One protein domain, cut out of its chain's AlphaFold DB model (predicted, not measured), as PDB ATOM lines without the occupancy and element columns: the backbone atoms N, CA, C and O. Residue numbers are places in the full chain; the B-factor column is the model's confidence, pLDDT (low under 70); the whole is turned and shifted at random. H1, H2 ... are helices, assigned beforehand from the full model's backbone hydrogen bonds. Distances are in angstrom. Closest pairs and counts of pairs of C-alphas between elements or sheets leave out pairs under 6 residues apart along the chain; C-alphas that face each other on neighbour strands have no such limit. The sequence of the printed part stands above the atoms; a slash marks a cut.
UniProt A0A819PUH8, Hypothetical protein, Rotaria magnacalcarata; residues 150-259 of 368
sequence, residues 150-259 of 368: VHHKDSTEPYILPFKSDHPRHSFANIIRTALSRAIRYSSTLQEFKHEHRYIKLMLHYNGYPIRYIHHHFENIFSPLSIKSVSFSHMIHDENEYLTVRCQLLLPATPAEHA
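AT A GLANCE: This is residues 150 to 259 of the 368 residues of the protein "Hypothetical protein" of Rotaria magnacalcarata (UniProt A0A819PUH8). A helical hairpin of H1 and H2 makes the core, with the shorter H3 packed on it and H4 set across the end where H1 and H2 are joined. Little H5 lies away from this body. The printed part has 110 residues with five named helices, H1 to H5 in order, and no named strand; it is all helix and compact, with a radius of gyration of the C-alphas of 14.4 A and spans of 35 by 31 by 25 A.

HOW THE PARTS SIT: H1, residues 169 to 186, and H2, residues 190 to 206, touch as a hairpin, opposite ways at a shallow tilt of 24 degrees; their closest C-alphas, Ala 183 and Phe 193, are 5.9 A apart. H3, residues 211 to 219, touches H1 at a steep tilt of 53 degrees, closest at the C-alphas of Ala 173 and His 217, 6.8 A. H4, residues 239 to 250, touches H1, closest at the C-alphas of Arg 185 and Arg 246, 5.8 A. H5, residues 255 to 259, is apart from H4. In these five helices every O i to N i+4 pair is within hydrogen-bond range.

IN THESE COORDINATES: H1 runs 26.2 A from C-alpha 169 at (-9.424, -18.291, -44.519), H2 24.3 A, H4 16.3 A; H5 ends at C-alpha 259, (-7.567, 4.133, -53.918).

THE WHOLE: The printed part has no cut. The link from H3 to H4 is long, 19 residues. pLDDT is under 70 at residues 222 to 237 and 252 to 259.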
ATOM      1  N   VAL A 150     -30.853  -3.961 -37.794       95.69
ATOM      2  CA  VAL A 150     -30.725  -4.966 -38.855       95.69
ATOM      3  C   VAL A 150     -32.021  -5.766 -38.954       95.69
ATOM      4  O   VAL A 150     -32.457  -6.354 -37.969       95.69
ATOM      5  N   HIS A 151     -32.610  -5.822 -40.148       94.75
ATOM      6  CA  HIS A 151     -33.744  -6.702 -40.411       94.75
ATOM      7  C   HIS A 151     -33.250  -8.114 -40.759       94.75
ATOM      8  O   HIS A 151     -32.367  -8.292 -41.605       94.75
ATOM      9  N   HIS A 152     -33.847  -9.124 -40.127       90.25
ATOM     10  CA  HIS A 152     -33.687 -10.533 -40.487       90.25
ATOM     11  C   HIS A 152     -35.050 -11.057 -40.912       90.25
ATOM     12  O   HIS A 152     -36.015 -10.916 -40.168       90.25
ATOM     13  N   LYS A 153     -35.137 -11.659 -42.101       87.00
ATOM     14  CA  LYS A 153     -36.400 -12.256 -42.558       87.00
ATOM     15  C   LYS A 153     -36.739 -13.441 -41.661       87.00
ATOM     16  O   LYS A 153     -35.826 -14.190 -41.326       87.00
ATOM     17  N   ASP A 154     -38.017 -13.689 -41.402       83.94
ATOM     18  CA  ASP A 154     -38.465 -14.812 -40.557       83.94
ATOM     19  C   ASP A 154     -38.005 -16.188 -41.070       83.94
ATOM     20  O   ASP A 154     -37.795 -17.119 -40.301       83.94
ATOM     21  N   SER A 155     -37.804 -16.309 -42.385       82.56
ATOM     22  CA  SER A 155     -37.266 -17.510 -43.038       82.56
ATOM     23  C   SER A 155     -35.737 -17.614 -42.998       82.56
ATOM     24  O   SER A 155     -35.174 -18.586 -43.501       82.56
ATOM     25  N   THR A 156     -35.042 -16.618 -42.444       79.56
ATOM     26  CA  THR A 156     -33.581 -16.611 -42.362       79.56
ATOM     27  C   THR A 156     -33.147 -17.553 -41.256       79.56
ATOM     28  O   THR A 156     -33.186 -17.220 -40.074       79.56
ATOM     29  N   GLU A 157     -32.670 -18.729 -41.639       81.12
ATOM     30  CA  GLU A 157     -31.912 -19.559 -40.719       81.12
ATOM     31  C   GLU A 157     -30.559 -18.893 -40.428       81.12
ATOM     32  O   GLU A 157     -29.946 -18.314 -41.332       81.12
ATOM     33  N   PRO A 158     -30.016 -19.022 -39.205       80.75
ATOM     34  CA  PRO A 158     -28.694 -18.508 -38.853       80.75
ATOM     35  C   PRO A 158     -27.569 -19.340 -39.496       80.75
ATOM     36  O   PRO A 158     -26.484 -19.468 -38.929       80.75
ATOM     37  N   TYR A 159     -27.813 -19.955 -40.652       84.25
ATOM     38  CA  TYR A 159     -26.853 -20.765 -41.374       84.25
ATOM     39  C   TYR A 159     -25.981 -19.875 -42.259       84.25
ATOM     40  O   TYR A 159     -26.440 -19.209 -43.186       84.25
ATOM     41  N   ILE A 160     -24.687 -19.885 -41.969       90.06
ATOM     42  CA  ILE A 160     -23.657 -19.240 -42.780       90.06
ATOM     43  C   ILE A 160     -22.623 -20.291 -43.170       90.06
ATOM     44  O   ILE A 160     -22.745 -21.465 -42.836       90.06
ATOM     45  N   LEU A 161     -21.579 -19.883 -43.888       92.94
ATOM     46  CA  LEU A 161     -20.515 -20.790 -44.299       92.94
ATOM     47  C   LEU A 161     -19.912 -21.538 -43.089       92.94
ATOM     48  O   LEU A 161     -19.242 -20.901 -42.272       92.94
ATOM     49  N   PRO A 162     -20.064 -22.872 -42.971       94.31
ATOM     50  CA  PRO A 162     -19.554 -23.594 -41.812       94.31
ATOM     51  C   PRO A 162     -18.031 -23.518 -41.745       94.31
ATOM     52  O   PRO A 162     -17.353 -23.737 -42.755       94.31
ATOM     53  N   PHE A 163     -17.467 -23.283 -40.560       93.31
ATOM     54  CA  PHE A 163     -16.024 -23.039 -40.405       93.31
ATOM     55  C   PHE A 163     -15.132 -24.220 -40.828       93.31
ATOM     56  O   PHE A 163     -13.951 -24.048 -41.137       93.31
ATOM     57  N   LYS A 164     -15.697 -25.434 -40.838       90.50
ATOM     58  CA  LYS A 164     -15.024 -26.669 -41.270       90.50
ATOM     59  C   LYS A 164     -15.031 -26.878 -42.790       90.50
ATOM     60  O   LYS A 164     -14.426 -27.836 -43.260       90.50
ATOM     61  N   SER A 165     -15.730 -26.037 -43.551       92.19
ATOM     62  CA  SER A 165     -15.771 -26.150 -45.010       92.19
ATOM     63  C   SER A 165     -14.421 -25.784 -45.648       92.19
ATOM     64  O   SER A 165     -13.657 -24.990 -45.100       92.19
ATOM     65  N   ASP A 166     -14.125 -26.352 -46.822       93.12
ATOM     66  CA  ASP A 166     -12.861 -26.141 -47.550       93.12
ATOM     67  C   ASP A 166     -12.864 -24.814 -48.331       93.12
ATOM     68  O   ASP A 166     -12.814 -24.775 -49.561       93.12
ATOM     69  N   HIS A 167     -12.984 -23.704 -47.602       89.75
ATOM     70  CA  HIS A 167     -12.925 -22.356 -48.159       89.75
ATOM     71  C   HIS A 167     -11.668 -21.615 -47.686       89.75
ATOM     72  O   HIS A 167     -11.121 -21.899 -46.616       89.75
ATOM     73  N   PRO A 168     -11.183 -20.624 -48.453       91.25
ATOM     74  CA  PRO A 168     -10.064 -19.802 -48.019       91.25
ATOM     75  C   PRO A 168     -10.335 -19.084 -46.688       91.25
ATOM     76  O   PRO A 168     -11.426 -18.563 -46.453       91.25
ATOM     77  N   ARG A 169      -9.305 -18.951 -45.837       86.00
ATOM     78  CA  ARG A 169      -9.424 -18.291 -44.519       86.00
ATOM     79  C   ARG A 169      -9.945 -16.854 -44.585       86.00
ATOM     80  O   ARG A 169     -10.674 -16.427 -43.695       86.00
ATOM     81  N   HIS A 170      -9.633 -16.131 -45.660       86.19
ATOM     82  CA  HIS A 170     -10.126 -14.768 -45.858       86.19
ATOM     83  C   HIS A 170     -11.648 -14.700 -46.070       86.19
ATOM     84  O   HIS A 170     -12.247 -13.679 -45.748       86.19
ATOM     85  N   SER A 171     -12.292 -15.756 -46.581       89.06
ATOM     86  CA  SER A 171     -13.750 -15.801 -46.751       89.06
ATOM     87  C   SER A 171     -14.455 -15.784 -45.395       89.06
ATOM     88  O   SER A 171     -15.356 -14.978 -45.184       89.06
ATOM     89  N   PHE A 172     -13.978 -16.590 -44.442       91.06
ATOM     90  CA  PHE A 172     -14.495 -16.619 -43.071       91.06
ATOM     91  C   PHE A 172     -14.293 -15.284 -42.344       91.06
ATOM     92  O   PHE A 172     -15.224 -14.785 -41.716       91.06
ATOM     93  N   ALA A 173     -13.111 -14.674 -42.486       89.06
ATOM     94  CA  ALA A 173     -12.830 -13.353 -41.925       89.06
ATOM     95  C   ALA A 173     -13.744 -12.273 -42.529       89.06
ATOM     96  O   ALA A 173     -14.250 -11.406 -41.815       89.06
ATOM     97  N   ASN A 174     -13.988 -12.337 -43.841       87.12
ATOM     98  CA  ASN A 174     -14.872 -11.399 -44.524       87.12
ATOM     99  C   ASN A 174     -16.319 -11.520 -44.054       87.12
ATOM    100  O   ASN A 174     -16.921 -10.478 -43.855       87.12
ATOM    101  N   ILE A 175     -16.841 -12.729 -43.818       91.69
ATOM    102  CA  ILE A 175     -18.201 -12.924 -43.282       91.69
ATOM    103  C   ILE A 175     -18.375 -12.168 -41.960       91.69
ATOM    104  O   ILE A 175     -19.328 -11.405 -41.806       91.69
ATOM    105  N   ILE A 176     -17.420 -12.323 -41.036       90.94
ATOM    106  CA  ILE A 176     -17.434 -11.620 -39.746       90.94
ATOM    107  C   ILE A 176     -17.396 -10.105 -39.967       90.94
ATOM    108  O   ILE A 176     -18.234  -9.369 -39.444       90.94
ATOM    109  N   ARG A 177     -16.447  -9.637 -40.787       86.94
ATOM    110  CA  ARG A 177     -16.255  -8.211 -41.065       86.94
ATOM    111  C   ARG A 177     -17.490  -7.581 -41.703       86.94
ATOM    112  O   ARG A 177     -17.875  -6.482 -41.313       86.94
ATOM    113  N   THR A 178     -18.110  -8.241 -42.678       88.06
ATOM    114  CA  THR A 178     -19.301  -7.722 -43.359       88.06
ATOM    115  C   THR A 178     -20.508  -7.702 -42.437       88.06
ATOM    116  O   THR A 178     -21.209  -6.695 -42.430       88.06
ATOM    117  N   ALA A 179     -20.715  -8.751 -41.633       90.69
ATOM    118  CA  ALA A 179     -21.829  -8.826 -40.688       90.69
ATOM    119  C   ALA A 179     -21.743  -7.715 -39.632       90.69
ATOM    120  O   ALA A 179     -22.689  -6.959 -39.445       90.69
ATOM    121  N   LEU A 180     -20.575  -7.535 -39.012       89.06
ATOM    122  CA  LEU A 180     -20.370  -6.474 -38.025       89.06
ATOM    123  C   LEU A 180     -20.421  -5.071 -38.641       89.06
ATOM    124  O   LEU A 180     -21.038  -4.172 -38.078       89.06
ATOM    125  N   SER A 181     -19.831  -4.873 -39.825       87.50
ATOM    126  CA  SER A 181     -19.937  -3.583 -40.525       87.50
ATOM    127  C   SER A 181     -21.394  -3.253 -40.867       87.50
ATOM    128  O   SER A 181     -21.792  -2.093 -40.810       87.50
ATOM    129  N   ARG A 182     -22.197  -4.265 -41.231       91.12
ATOM    130  CA  ARG A 182     -23.643  -4.129 -41.449       91.12
ATOM    131  C   ARG A 182     -24.351  -3.740 -40.153       91.12
ATOM    132  O   ARG A 182     -25.074  -2.751 -40.156       91.12
ATOM    133  N   ALA A 183     -24.072  -4.449 -39.059       91.88
ATOM    134  CA  ALA A 183     -24.650  -4.184 -37.744       91.88
ATOM    135  C   ALA A 183     -24.452  -2.730 -37.301       91.88
ATOM    136  O   ALA A 183     -25.412  -2.089 -36.884       91.88
ATOM    137  N   ILE A 184     -23.239  -2.191 -37.450       89.50
ATOM    138  CA  ILE A 184     -22.918  -0.819 -37.028       89.50
ATOM    139  C   ILE A 184     -23.579   0.215 -37.941       89.50
ATOM    140  O   ILE A 184     -24.147   1.193 -37.464       89.50
ATOM    141  N   ARG A 185     -23.551   0.011 -39.266       90.19
ATOM    142  CA  ARG A 185     -24.191   0.949 -40.204       90.19
ATOM    143  C   ARG A 185     -25.702   1.028 -39.985       90.19
ATOM    144  O   ARG A 185     -26.264   2.123 -39.966       90.19
ATOM    145  N   TYR A 186     -26.356  -0.119 -39.817       94.19
ATOM    146  CA  TYR A 186     -27.818  -0.192 -39.780       94.19
ATOM    147  C   TYR A 186     -28.402   0.079 -38.398       94.19
ATOM    148  O   TYR A 186     -29.509   0.596 -38.320       94.19
ATOM    149  N   SER A 187     -27.670  -0.172 -37.314       94.62
ATOM    150  CA  SER A 187     -28.176   0.104 -35.966       94.62
ATOM    151  C   SER A 187     -27.993   1.579 -35.603       94.62
ATOM    152  O   SER A 187     -26.862   2.040 -35.473       94.62
ATOM    153  N   SER A 188     -29.064   2.359 -35.444       93.94
ATOM    154  CA  SER A 188     -28.941   3.791 -35.123       93.94
ATOM    155  C   SER A 188     -28.558   4.054 -33.668       93.94
ATOM    156  O   SER A 188     -27.937   5.076 -33.391       93.94
ATOM    157  N   THR A 189     -28.875   3.130 -32.760       92.06
ATOM    158  CA  THR A 189     -28.541   3.229 -31.334       92.06
ATOM    159  C   THR A 189     -27.555   2.147 -30.915       92.06
ATOM    160  O   THR A 189     -27.454   1.081 -31.534       92.06
ATOM    161  N   LEU A 190     -26.857   2.398 -29.806       89.56
ATOM    162  CA  LEU A 190     -25.931   1.430 -29.229       89.56
ATOM    163  C   LEU A 190     -26.642   0.148 -28.761       89.56
ATOM    164  O   LEU A 190     -26.062  -0.937 -28.805       89.56
ATOM    165  N   GLN A 191     -27.894   0.251 -28.311       90.19
ATOM    166  CA  GLN A 191     -28.656  -0.907 -27.836       90.19
ATOM    167  C   GLN A 191     -29.006  -1.867 -28.974       90.19
ATOM    168  O   GLN A 191     -28.755  -3.068 -28.846       90.19
ATOM    169  N   GLU A 192     -29.486  -1.340 -30.106       92.06
ATOM    170  CA  GLU A 192     -29.771  -2.139 -31.307       92.06
ATOM    171  C   GLU A 192     -28.500  -2.834 -31.816       92.06
ATOM    172  O   GLU A 192     -28.497  -4.038 -32.085       92.06
ATOM    173  N   PHE A 193     -27.369  -2.120 -31.824       91.81
ATOM    174  CA  PHE A 193     -26.086  -2.721 -32.179       91.81
ATOM    175  C   PHE A 193     -25.689  -3.846 -31.220       91.81
ATOM    176  O   PHE A 193     -25.265  -4.911 -31.663       91.81
ATOM    177  N   LYS A 194     -25.829  -3.647 -29.902       87.88
ATOM    178  CA  LYS A 194     -25.516  -4.679 -28.901       87.88
ATOM    179  C   LYS A 194     -26.398  -5.915 -29.069       87.88
ATOM    180  O   LYS A 194     -25.931  -7.022 -28.791       87.88
ATOM    181  N   HIS A 195     -27.653  -5.756 -29.482       89.12
ATOM    182  CA  HIS A 195     -28.533  -6.878 -29.798       89.12
ATOM    183  C   HIS A 195     -28.006  -7.664 -31.007       89.12
ATOM    184  O   HIS A 195     -27.687  -8.848 -30.876       89.12
ATOM    185  N   GLU A 196     -27.783  -6.984 -32.132       92.50
ATOM    186  CA  GLU A 196     -27.288  -7.609 -33.363       92.50
ATOM    187  C   GLU A 196     -25.896  -8.235 -33.184       92.50
ATOM    188  O   GLU A 196     -25.611  -9.332 -33.655       92.50
ATOM    189  N   HIS A 197     -25.015  -7.584 -32.431       88.88
ATOM    190  CA  HIS A 197     -23.690  -8.100 -32.113       88.88
ATOM    191  C   HIS A 197     -23.752  -9.447 -31.372       88.88
ATOM    192  O   HIS A 197     -22.977 -10.364 -31.668       88.88
ATOM    193  N   ARG A 198     -24.678  -9.593 -30.410       87.69
ATOM    194  CA  ARG A 198     -24.905 -10.871 -29.714       87.69
ATOM    195  C   ARG A 198     -25.435 -11.924 -30.682       87.69
ATOM    196  O   ARG A 198     -24.920 -13.041 -30.670       87.69
ATOM    197  N   TYR A 199     -26.390 -11.555 -31.535       90.94
ATOM    198  CA  TYR A 199     -26.915 -12.437 -32.575       90.94
ATOM    199  C   TYR A 199     -25.799 -12.954 -33.496       90.94
ATOM    200  O   TYR A 199     -25.625 -14.164 -33.627       90.94
ATOM    201  N   ILE A 200     -24.956 -12.067 -34.036       91.62
ATOM    202  CA  ILE A 200     -23.828 -12.438 -34.905       91.62
ATOM    203  C   ILE A 200     -22.867 -13.389 -34.183       91.62
ATOM    204  O   ILE A 200     -22.410 -14.374 -34.768       91.62
ATOM    205  N   LYS A 201     -22.553 -13.125 -32.907       89.31
ATOM    206  CA  LYS A 201     -21.669 -13.989 -32.112       89.31
ATOM    207  C   LYS A 201     -22.247 -15.399 -31.951       89.31
ATOM    208  O   LYS A 201     -21.512 -16.373 -32.124       89.31
ATOM    209  N   LEU A 202     -23.542 -15.505 -31.648       89.31
ATOM    210  CA  LEU A 202     -24.248 -16.783 -31.524       89.31
ATOM    211  C   LEU A 202     -24.312 -17.520 -32.865       89.31
ATOM    212  O   LEU A 202     -23.951 -18.692 -32.926       89.31
ATOM    213  N   MET A 203     -24.672 -16.822 -33.942       92.06
ATOM    214  CA  MET A 203     -24.697 -17.351 -35.307       92.06
ATOM    215  C   MET A 203     -23.327 -17.922 -35.708       92.06
ATOM    216  O   MET A 203     -23.230 -19.062 -36.155       92.06
ATOM    217  N   LEU A 204     -22.233 -17.182 -35.504       91.62
ATOM    218  CA  LEU A 204     -20.879 -17.664 -35.810       91.62
ATOM    219  C   LEU A 204     -20.515 -18.909 -34.993       91.62
ATOM    220  O   LEU A 204     -19.965 -19.870 -35.538       91.62
ATOM    221  N   HIS A 205     -20.833 -18.907 -33.699       90.38
ATOM    222  CA  HIS A 205     -20.566 -20.048 -32.832       90.38
ATOM    223  C   HIS A 205     -21.342 -21.295 -33.276       90.38
ATOM    224  O   HIS A 205     -20.751 -22.368 -33.395       90.38
ATOM    225  N   TYR A 206     -22.624 -21.132 -33.613       89.81
ATOM    226  CA  TYR A 206     -23.485 -22.193 -34.132       89.81
ATOM    227  C   TYR A 206     -22.926 -22.822 -35.419       89.81
ATOM    228  O   TYR A 206     -22.957 -24.038 -35.589       89.81
ATOM    229  N   ASN A 207     -22.293 -22.021 -36.282       92.06
ATOM    230  CA  ASN A 207     -21.644 -22.490 -37.515       92.06
ATOM    231  C   ASN A 207     -20.200 -23.004 -37.308       92.06
ATOM    232  O   ASN A 207     -19.445 -23.202 -38.269       92.06
ATOM    233  N   GLY A 208     -19.796 -23.234 -36.054       91.25
ATOM    234  CA  GLY A 208     -18.542 -23.893 -35.689       91.25
ATOM    235  C   GLY A 208     -17.301 -23.001 -35.720       91.25
ATOM    236  O   GLY A 208     -16.184 -23.524 -35.757       91.25
ATOM    237  N   TYR A 209     -17.459 -21.674 -35.720       93.75
ATOM    238  CA  TYR A 209     -16.320 -20.758 -35.653       93.75
ATOM    239  C   TYR A 209     -15.681 -20.807 -34.250       93.75
ATOM    240  O   TYR A 209     -16.386 -20.658 -33.245       93.75
ATOM    241  N   PRO A 210     -14.348 -20.977 -34.134       92.44
ATOM    242  CA  PRO A 210     -13.670 -20.990 -32.844       92.44
ATOM    243  C   PRO A 210     -13.838 -19.659 -32.113       92.44
ATOM    244  O   PRO A 210     -13.625 -18.599 -32.698       92.44
ATOM    245  N   ILE A 211     -14.118 -19.702 -30.809       88.44
ATOM    246  CA  ILE A 211     -14.322 -18.503 -29.977       88.44
ATOM    247  C   ILE A 211     -13.143 -17.528 -30.113       88.44
ATOM    248  O   ILE A 211     -13.345 -16.349 -30.385       88.44
ATOM    249  N   ARG A 212     -11.902 -18.025 -30.031       89.12
ATOM    250  CA  ARG A 212     -10.695 -17.196 -30.207       89.12
ATOM    251  C   ARG A 212     -10.647 -16.492 -31.568       89.12
ATOM    252  O   ARG A 212     -10.205 -15.352 -31.641       89.12
ATOM    253  N   TYR A 213     -11.117 -17.153 -32.626       89.31
ATOM    254  CA  TYR A 213     -11.166 -16.593 -33.977       89.31
ATOM    255  C   TYR A 213     -12.225 -15.492 -34.091       89.31
ATOM    256  O   TYR A 213     -11.951 -14.435 -34.655       89.31
ATOM    257  N   ILE A 214     -13.408 -15.716 -33.509       87.69
ATOM    258  CA  ILE A 214     -14.478 -14.713 -33.429       87.69
ATOM    259  C   ILE A 214     -13.963 -13.471 -32.699       87.69
ATOM    260  O   ILE A 214     -13.974 -12.388 -33.274       87.69
ATOM    261  N   HIS A 215     -13.445 -13.638 -31.478       85.31
ATOM    262  CA  HIS A 215     -12.912 -12.535 -30.680       85.31
ATOM    263  C   HIS A 215     -11.827 -11.770 -31.442       85.31
ATOM    264  O   HIS A 215     -11.968 -10.571 -31.643       85.31
ATOM    265  N   HIS A 216     -10.817 -12.459 -31.983       86.31
ATOM    266  CA  HIS A 216      -9.755 -11.817 -32.762       86.31
ATOM    267  C   HIS A 216     -10.283 -10.928 -33.903       86.31
ATOM    268  O   HIS A 216      -9.761  -9.837 -34.121       86.31
ATOM    269  N   HIS A 217     -11.301 -11.369 -34.647       84.62
ATOM    270  CA  HIS A 217     -11.841 -10.578 -35.757       84.62
ATOM    271  C   HIS A 217     -12.789  -9.463 -35.323       84.62
ATOM    272  O   HIS A 217     -12.881  -8.459 -36.025       84.62
ATOM    273  N   PHE A 218     -13.463  -9.621 -34.187       81.50
ATOM    274  CA  PHE A 218     -14.276  -8.566 -33.590       81.50
ATOM    275  C   PHE A 218     -13.382  -7.406 -33.129       81.50
ATOM    276  O   PHE A 218     -13.676  -6.258 -33.446       81.50
ATOM    277  N   GLU A 219     -12.237  -7.718 -32.514       76.00
ATOM    278  CA  GLU A 219     -11.243  -6.723 -32.091       76.00
ATOM    279  C   GLU A 219     -10.635  -5.930 -33.243       76.00
ATOM    280  O   GLU A 219     -10.428  -4.721 -33.171       76.00
ATOM    281  N   ASN A 220     -10.309  -6.633 -34.324       73.62
ATOM    282  CA  ASN A 220      -9.455  -6.089 -35.374       73.62
ATOM    283  C   ASN A 220     -10.234  -5.540 -36.568       73.62
ATOM    284  O   ASN A 220      -9.623  -5.207 -37.588       73.62
ATOM    285  N   ILE A 221     -11.561  -5.432 -36.474       71.56
ATOM    286  CA  ILE A 221     -12.407  -5.061 -37.611       71.56
ATOM    287  C   ILE A 221     -12.059  -3.681 -38.192       71.56
ATOM    288  O   ILE A 221     -12.118  -3.496 -39.410       71.56
ATOM    289  N   PHE A 222     -11.620  -2.750 -37.339       61.34
ATOM    290  CA  PHE A 222     -11.274  -1.376 -37.712       61.34
ATOM    291  C   PHE A 222      -9.786  -1.129 -37.939       61.34
ATOM    292  O   PHE A 222      -9.428  -0.073 -38.459       61.34
ATOM    293  N   SER A 223      -8.928  -2.115 -37.657       60.19
ATOM    294  CA  SER A 223      -7.493  -2.019 -37.957       60.19
ATOM    295  C   SER A 223      -7.185  -1.582 -39.406       60.19
ATOM    296  O   SER A 223      -6.279  -0.765 -39.587       60.19
ATOM    297  N   PRO A 224      -7.949  -1.989 -40.450       51.09
ATOM    298  CA  PRO A 224      -7.679  -1.570 -41.827       51.09
ATOM    299  C   PRO A 224      -8.204  -0.167 -42.163       51.09
ATOM    300  O   PRO A 224      -7.776   0.416 -43.157       51.09
ATOM    301  N   LEU A 225      -9.140   0.371 -41.372       51.88
ATOM    302  CA  LEU A 225      -9.797   1.657 -41.631       51.88
ATOM    303  C   LEU A 225      -9.007   2.850 -41.071       51.88
ATOM    304  O   LEU A 225      -9.439   3.985 -41.221       51.88
ATOM    305  N   SER A 226      -7.841   2.621 -40.450       52.34
ATOM    306  CA  SER A 226      -7.027   3.672 -39.807       52.34
ATOM    307  C   SER A 226      -7.789   4.500 -38.758       52.34
ATOM    308  O   SER A 226      -7.292   5.530 -38.308       52.34
ATOM    309  N   ILE A 227      -8.973   4.044 -38.349       54.00
ATOM    310  CA  ILE A 227      -9.670   4.534 -37.169       54.00
ATOM    311  C   ILE A 227      -8.767   4.116 -36.017       54.00
ATOM    312  O   ILE A 227      -8.499   2.921 -35.864       54.00
ATOM    313  N   LYS A 228      -8.195   5.096 -35.298       46.47
ATOM    314  CA  LYS A 228      -7.309   4.831 -34.157       46.47
ATOM    315  C   LYS A 228      -8.008   3.788 -33.302       46.47
ATOM    316  O   LYS A 228      -9.135   4.019 -32.876       46.47
ATOM    317  N   SER A 229      -7.362   2.638 -33.139       42.84
ATOM    318  CA  SER A 229      -7.862   1.544 -32.327       42.84
ATOM    319  C   SER A 229      -7.962   2.034 -30.886       42.84
ATOM    320  O   SER A 229      -7.032   1.875 -30.098       42.84
ATOM    321  N   VAL A 230      -9.077   2.664 -30.538       45.66
ATOM    322  CA  VAL A 230      -9.594   2.512 -29.191       45.66
ATOM    323  C   VAL A 230      -9.935   1.033 -29.112       45.66
ATOM    324  O   VAL A 230     -10.553   0.492 -30.031       45.66
ATOM    325  N   SER A 231      -9.379   0.343 -28.123       46.66
ATOM    326  CA  SER A 231      -9.585  -1.085 -27.932       46.66
ATOM    327  C   SER A 231     -11.079  -1.397 -27.995       46.66
ATOM    328  O   SER A 231     -11.794  -1.191 -27.023       46.66
ATOM    329  N   PHE A 232     -11.535  -1.956 -29.118       52.66
ATOM    330  CA  PHE A 232     -12.897  -2.472 -29.289       52.66
ATOM    331  C   PHE A 232     -13.179  -3.679 -28.368       52.66
ATOM    332  O   PHE A 232     -14.271  -4.249 -28.410       52.66
ATOM    333  N   SER A 233     -12.207  -4.034 -27.515       44.59
ATOM    334  CA  SER A 233     -12.127  -5.314 -26.819       44.59
ATOM    335  C   SER A 233     -13.102  -5.536 -25.716       44.59
ATOM    336  O   SER A 233     -13.418  -6.676 -25.372       44.59
ATOM    337  N   HIS A 234     -13.646  -4.441 -25.222       49.59
ATOM    338  CA  HIS A 234     -14.741  -4.455 -24.292       49.59
ATOM    339  C   HIS A 234     -15.750  -3.462 -24.837       49.59
ATOM    340  O   HIS A 234     -15.624  -2.273 -24.585       49.59
ATOM    341  N   MET A 235     -16.648  -3.995 -25.684       53.91
ATOM    342  CA  MET A 235     -17.931  -3.448 -26.144       53.91
ATOM    343  C   MET A 235     -18.065  -1.944 -25.960       53.91
ATOM    344  O   MET A 235     -18.160  -1.521 -24.821       53.91
ATOM    345  N   ILE A 236     -18.222  -1.164 -27.034       59.16
ATOM    346  CA  ILE A 236     -18.550   0.261 -26.911       59.16
ATOM    347  C   ILE A 236     -19.625   0.457 -25.819       59.16
ATOM    348  O   ILE A 236     -20.773   0.013 -25.939       59.16
ATOM    349  N   HIS A 237     -19.192   0.986 -24.676       64.62
ATOM    350  CA  HIS A 237     -20.044   1.215 -23.514       64.62
ATOM    351  C   HIS A 237     -20.622   2.625 -23.588       64.62
ATOM    352  O   HIS A 237     -21.742   2.832 -23.127       64.62
ATOM    353  N   ASP A 238     -19.887   3.530 -24.235       78.19
ATOM    354  CA  ASP A 238     -20.252   4.915 -24.472       78.19
ATOM    355  C   ASP A 238     -21.004   5.095 -25.797       78.19
ATOM    356  O   ASP A 238     -20.564   4.685 -26.868       78.19
ATOM    357  N   GLU A 239     -22.163   5.737 -25.735       83.25
ATOM    358  CA  GLU A 239     -23.003   5.962 -26.908       83.25
ATOM    359  C   GLU A 239     -22.373   6.954 -27.899       83.25
ATOM    360  O   GLU A 239     -22.523   6.787 -29.110       83.25
ATOM    361  N   ASN A 240     -21.597   7.932 -27.420       83.25
ATOM    362  CA  ASN A 240     -20.982   8.941 -28.289       83.25
ATOM    363  C   ASN A 240     -19.867   8.347 -29.159       83.25
ATOM    364  O   ASN A 240     -19.782   8.638 -30.359       83.25
ATOM    365  N   GLU A 241     -19.034   7.481 -28.583       80.12
ATOM    366  CA  GLU A 241     -18.018   6.736 -29.326       80.12
ATOM    367  C   GLU A 241     -18.649   5.871 -30.427       80.12
ATOM    368  O   GLU A 241     -18.200   5.892 -31.579       80.12
ATOM    369  N   TYR A 242     -19.748   5.177 -30.111       84.00
ATOM    370  CA  TYR A 242     -20.485   4.373 -31.087       84.00
ATOM    371  C   TYR A 242     -20.986   5.211 -32.255       84.00
ATOM    372  O   TYR A 242     -20.754   4.863 -33.417       84.00
ATOM    373  N   LEU A 243     -21.645   6.330 -31.953       84.81
ATOM    374  CA  LEU A 243     -22.173   7.229 -32.970       84.81
ATOM    375  C   LEU A 243     -21.055   7.805 -33.842       84.81
ATOM    376  O   LEU A 243     -21.221   7.895 -35.056       84.81
ATOM    377  N   THR A 244     -19.888   8.100 -33.267       82.56
ATOM    378  CA  THR A 244     -18.717   8.581 -34.016       82.56
ATOM    379  C   THR A 244     -18.242   7.550 -35.041       82.56
ATOM    380  O   THR A 244     -18.095   7.870 -36.223       82.56
ATOM    381  N   VAL A 245     -18.050   6.295 -34.621       79.94
ATOM    382  CA  VAL A 245     -17.618   5.209 -35.520       79.94
ATOM    383  C   VAL A 245     -18.680   4.921 -36.576       79.94
ATOM    384  O   VAL A 245     -18.368   4.751 -37.757       79.94
ATOM    385  N   ARG A 246     -19.954   4.899 -36.176       85.38
ATOM    386  CA  ARG A 246     -21.071   4.710 -37.098       85.38
ATOM    387  C   ARG A 246     -21.103   5.798 -38.167       85.38
ATOM    388  O   ARG A 246     -21.207   5.468 -39.345       85.38
ATOM    389  N   CYS A 247     -20.970   7.066 -37.784       83.06
ATOM    390  CA  CYS A 247     -20.911   8.184 -38.725       83.06
ATOM    391  C   CYS A 247     -19.765   8.011 -39.729       83.06
ATOM    392  O   CYS A 247     -19.989   8.145 -40.927       83.06
ATOM    393  N   GLN A 248     -18.571   7.619 -39.275       77.81
ATOM    394  CA  GLN A 248     -17.437   7.351 -40.168       77.81
ATOM    395  C   GLN A 248     -17.724   6.231 -41.180       77.81
ATOM    396  O   GLN A 248     -17.305   6.326 -42.328       77.81
ATOM    397  N   LEU A 249     -18.461   5.189 -40.786       78.31
ATOM    398  CA  LEU A 249     -18.838   4.086 -41.678       78.31
ATOM    399  C   LEU A 249     -19.988   4.402 -42.641       78.31
ATOM    400  O   LEU A 249     -20.155   3.682 -43.629       78.31
ATOM    401  N   LEU A 250     -20.817   5.395 -42.320       81.25
ATOM    402  CA  LEU A 250     -21.904   5.856 -43.186       81.25
ATOM    403  C   LEU A 250     -21.413   6.829 -44.255       81.25
ATOM    404  O   LEU A 250     -22.007   6.896 -45.331       81.25
ATOM    405  N   LEU A 251     -20.342   7.573 -43.972       71.12
ATOM    406  CA  LEU A 251     -19.754   8.471 -44.952       71.12
ATOM    407  C   LEU A 251     -19.204   7.671 -46.146       71.12
ATOM    408  O   LEU A 251     -18.599   6.610 -45.961       71.12
ATOM    409  N   PRO A 252     -19.409   8.155 -47.385       60.22
ATOM    410  CA  PRO A 252     -18.828   7.524 -48.556       60.22
ATOM    411  C   PRO A 252     -17.308   7.498 -48.406       60.22
ATOM    412  O   PRO A 252     -16.698   8.496 -48.016       60.22
ATOM    413  N   ALA A 253     -16.705   6.351 -48.725       59.06
ATOM    414  CA  ALA A 253     -15.263   6.190 -48.646       59.06
ATOM    415  C   ALA A 253     -14.575   7.299 -49.452       59.06
ATOM    416  O   ALA A 253     -14.895   7.550 -50.620       59.06
ATOM    417  N   THR A 254     -13.626   7.974 -48.815       58.75
ATOM    418  CA  THR A 254     -12.849   9.041 -49.441       58.75
ATOM    419  C   THR A 254     -12.148   8.512 -50.700       58.75
ATOM    420  O   THR A 254     -11.814   7.324 -50.780       58.75
ATOM    421  N   PRO A 255     -11.828   9.366 -51.691       50.94
ATOM    422  CA  PRO A 255     -11.047   8.948 -52.858       50.94
ATOM    423  C   PRO A 255      -9.743   8.216 -52.487       50.94
ATOM    424  O   PRO A 255      -9.332   7.281 -53.174       50.94
ATOM    425  N   ALA A 256      -9.129   8.577 -51.354       53.19
ATOM    426  CA  ALA A 256      -7.955   7.906 -50.802       53.19
ATOM    427  C   ALA A 256      -8.255   6.496 -50.256       53.19
ATOM    428  O   ALA A 256      -7.429   5.593 -50.389       53.19
ATOM    429  N   GLU A 257      -9.419   6.274 -49.645       53.88
ATOM    430  CA  GLU A 257      -9.879   4.952 -49.200       53.88
ATOM    431  C   GLU A 257     -10.293   4.069 -50.374       53.88
ATOM    432  O   GLU A 257      -9.907   2.902 -50.405       53.88
ATOM    433  N   HIS A 258     -10.964   4.623 -51.389       54.75
ATOM    434  CA  HIS A 258     -11.195   3.929 -52.657       54.75
ATOM    435  C   HIS A 258      -9.875   3.532 -53.330       54.75
ATOM    436  O   HIS A 258      -9.714   2.382 -53.742       54.75
ATOM    437  N   ALA A 259      -8.890   4.433 -53.378       53.06
ATOM    438  CA  ALA A 259      -7.567   4.133 -53.918       53.06
ATOM    439  C   ALA A 259      -6.829   3.063 -53.092       53.06
ATOM    440  O   ALA A 259      -6.197   2.175 -53.666       53.06
TER     441      ALA A 259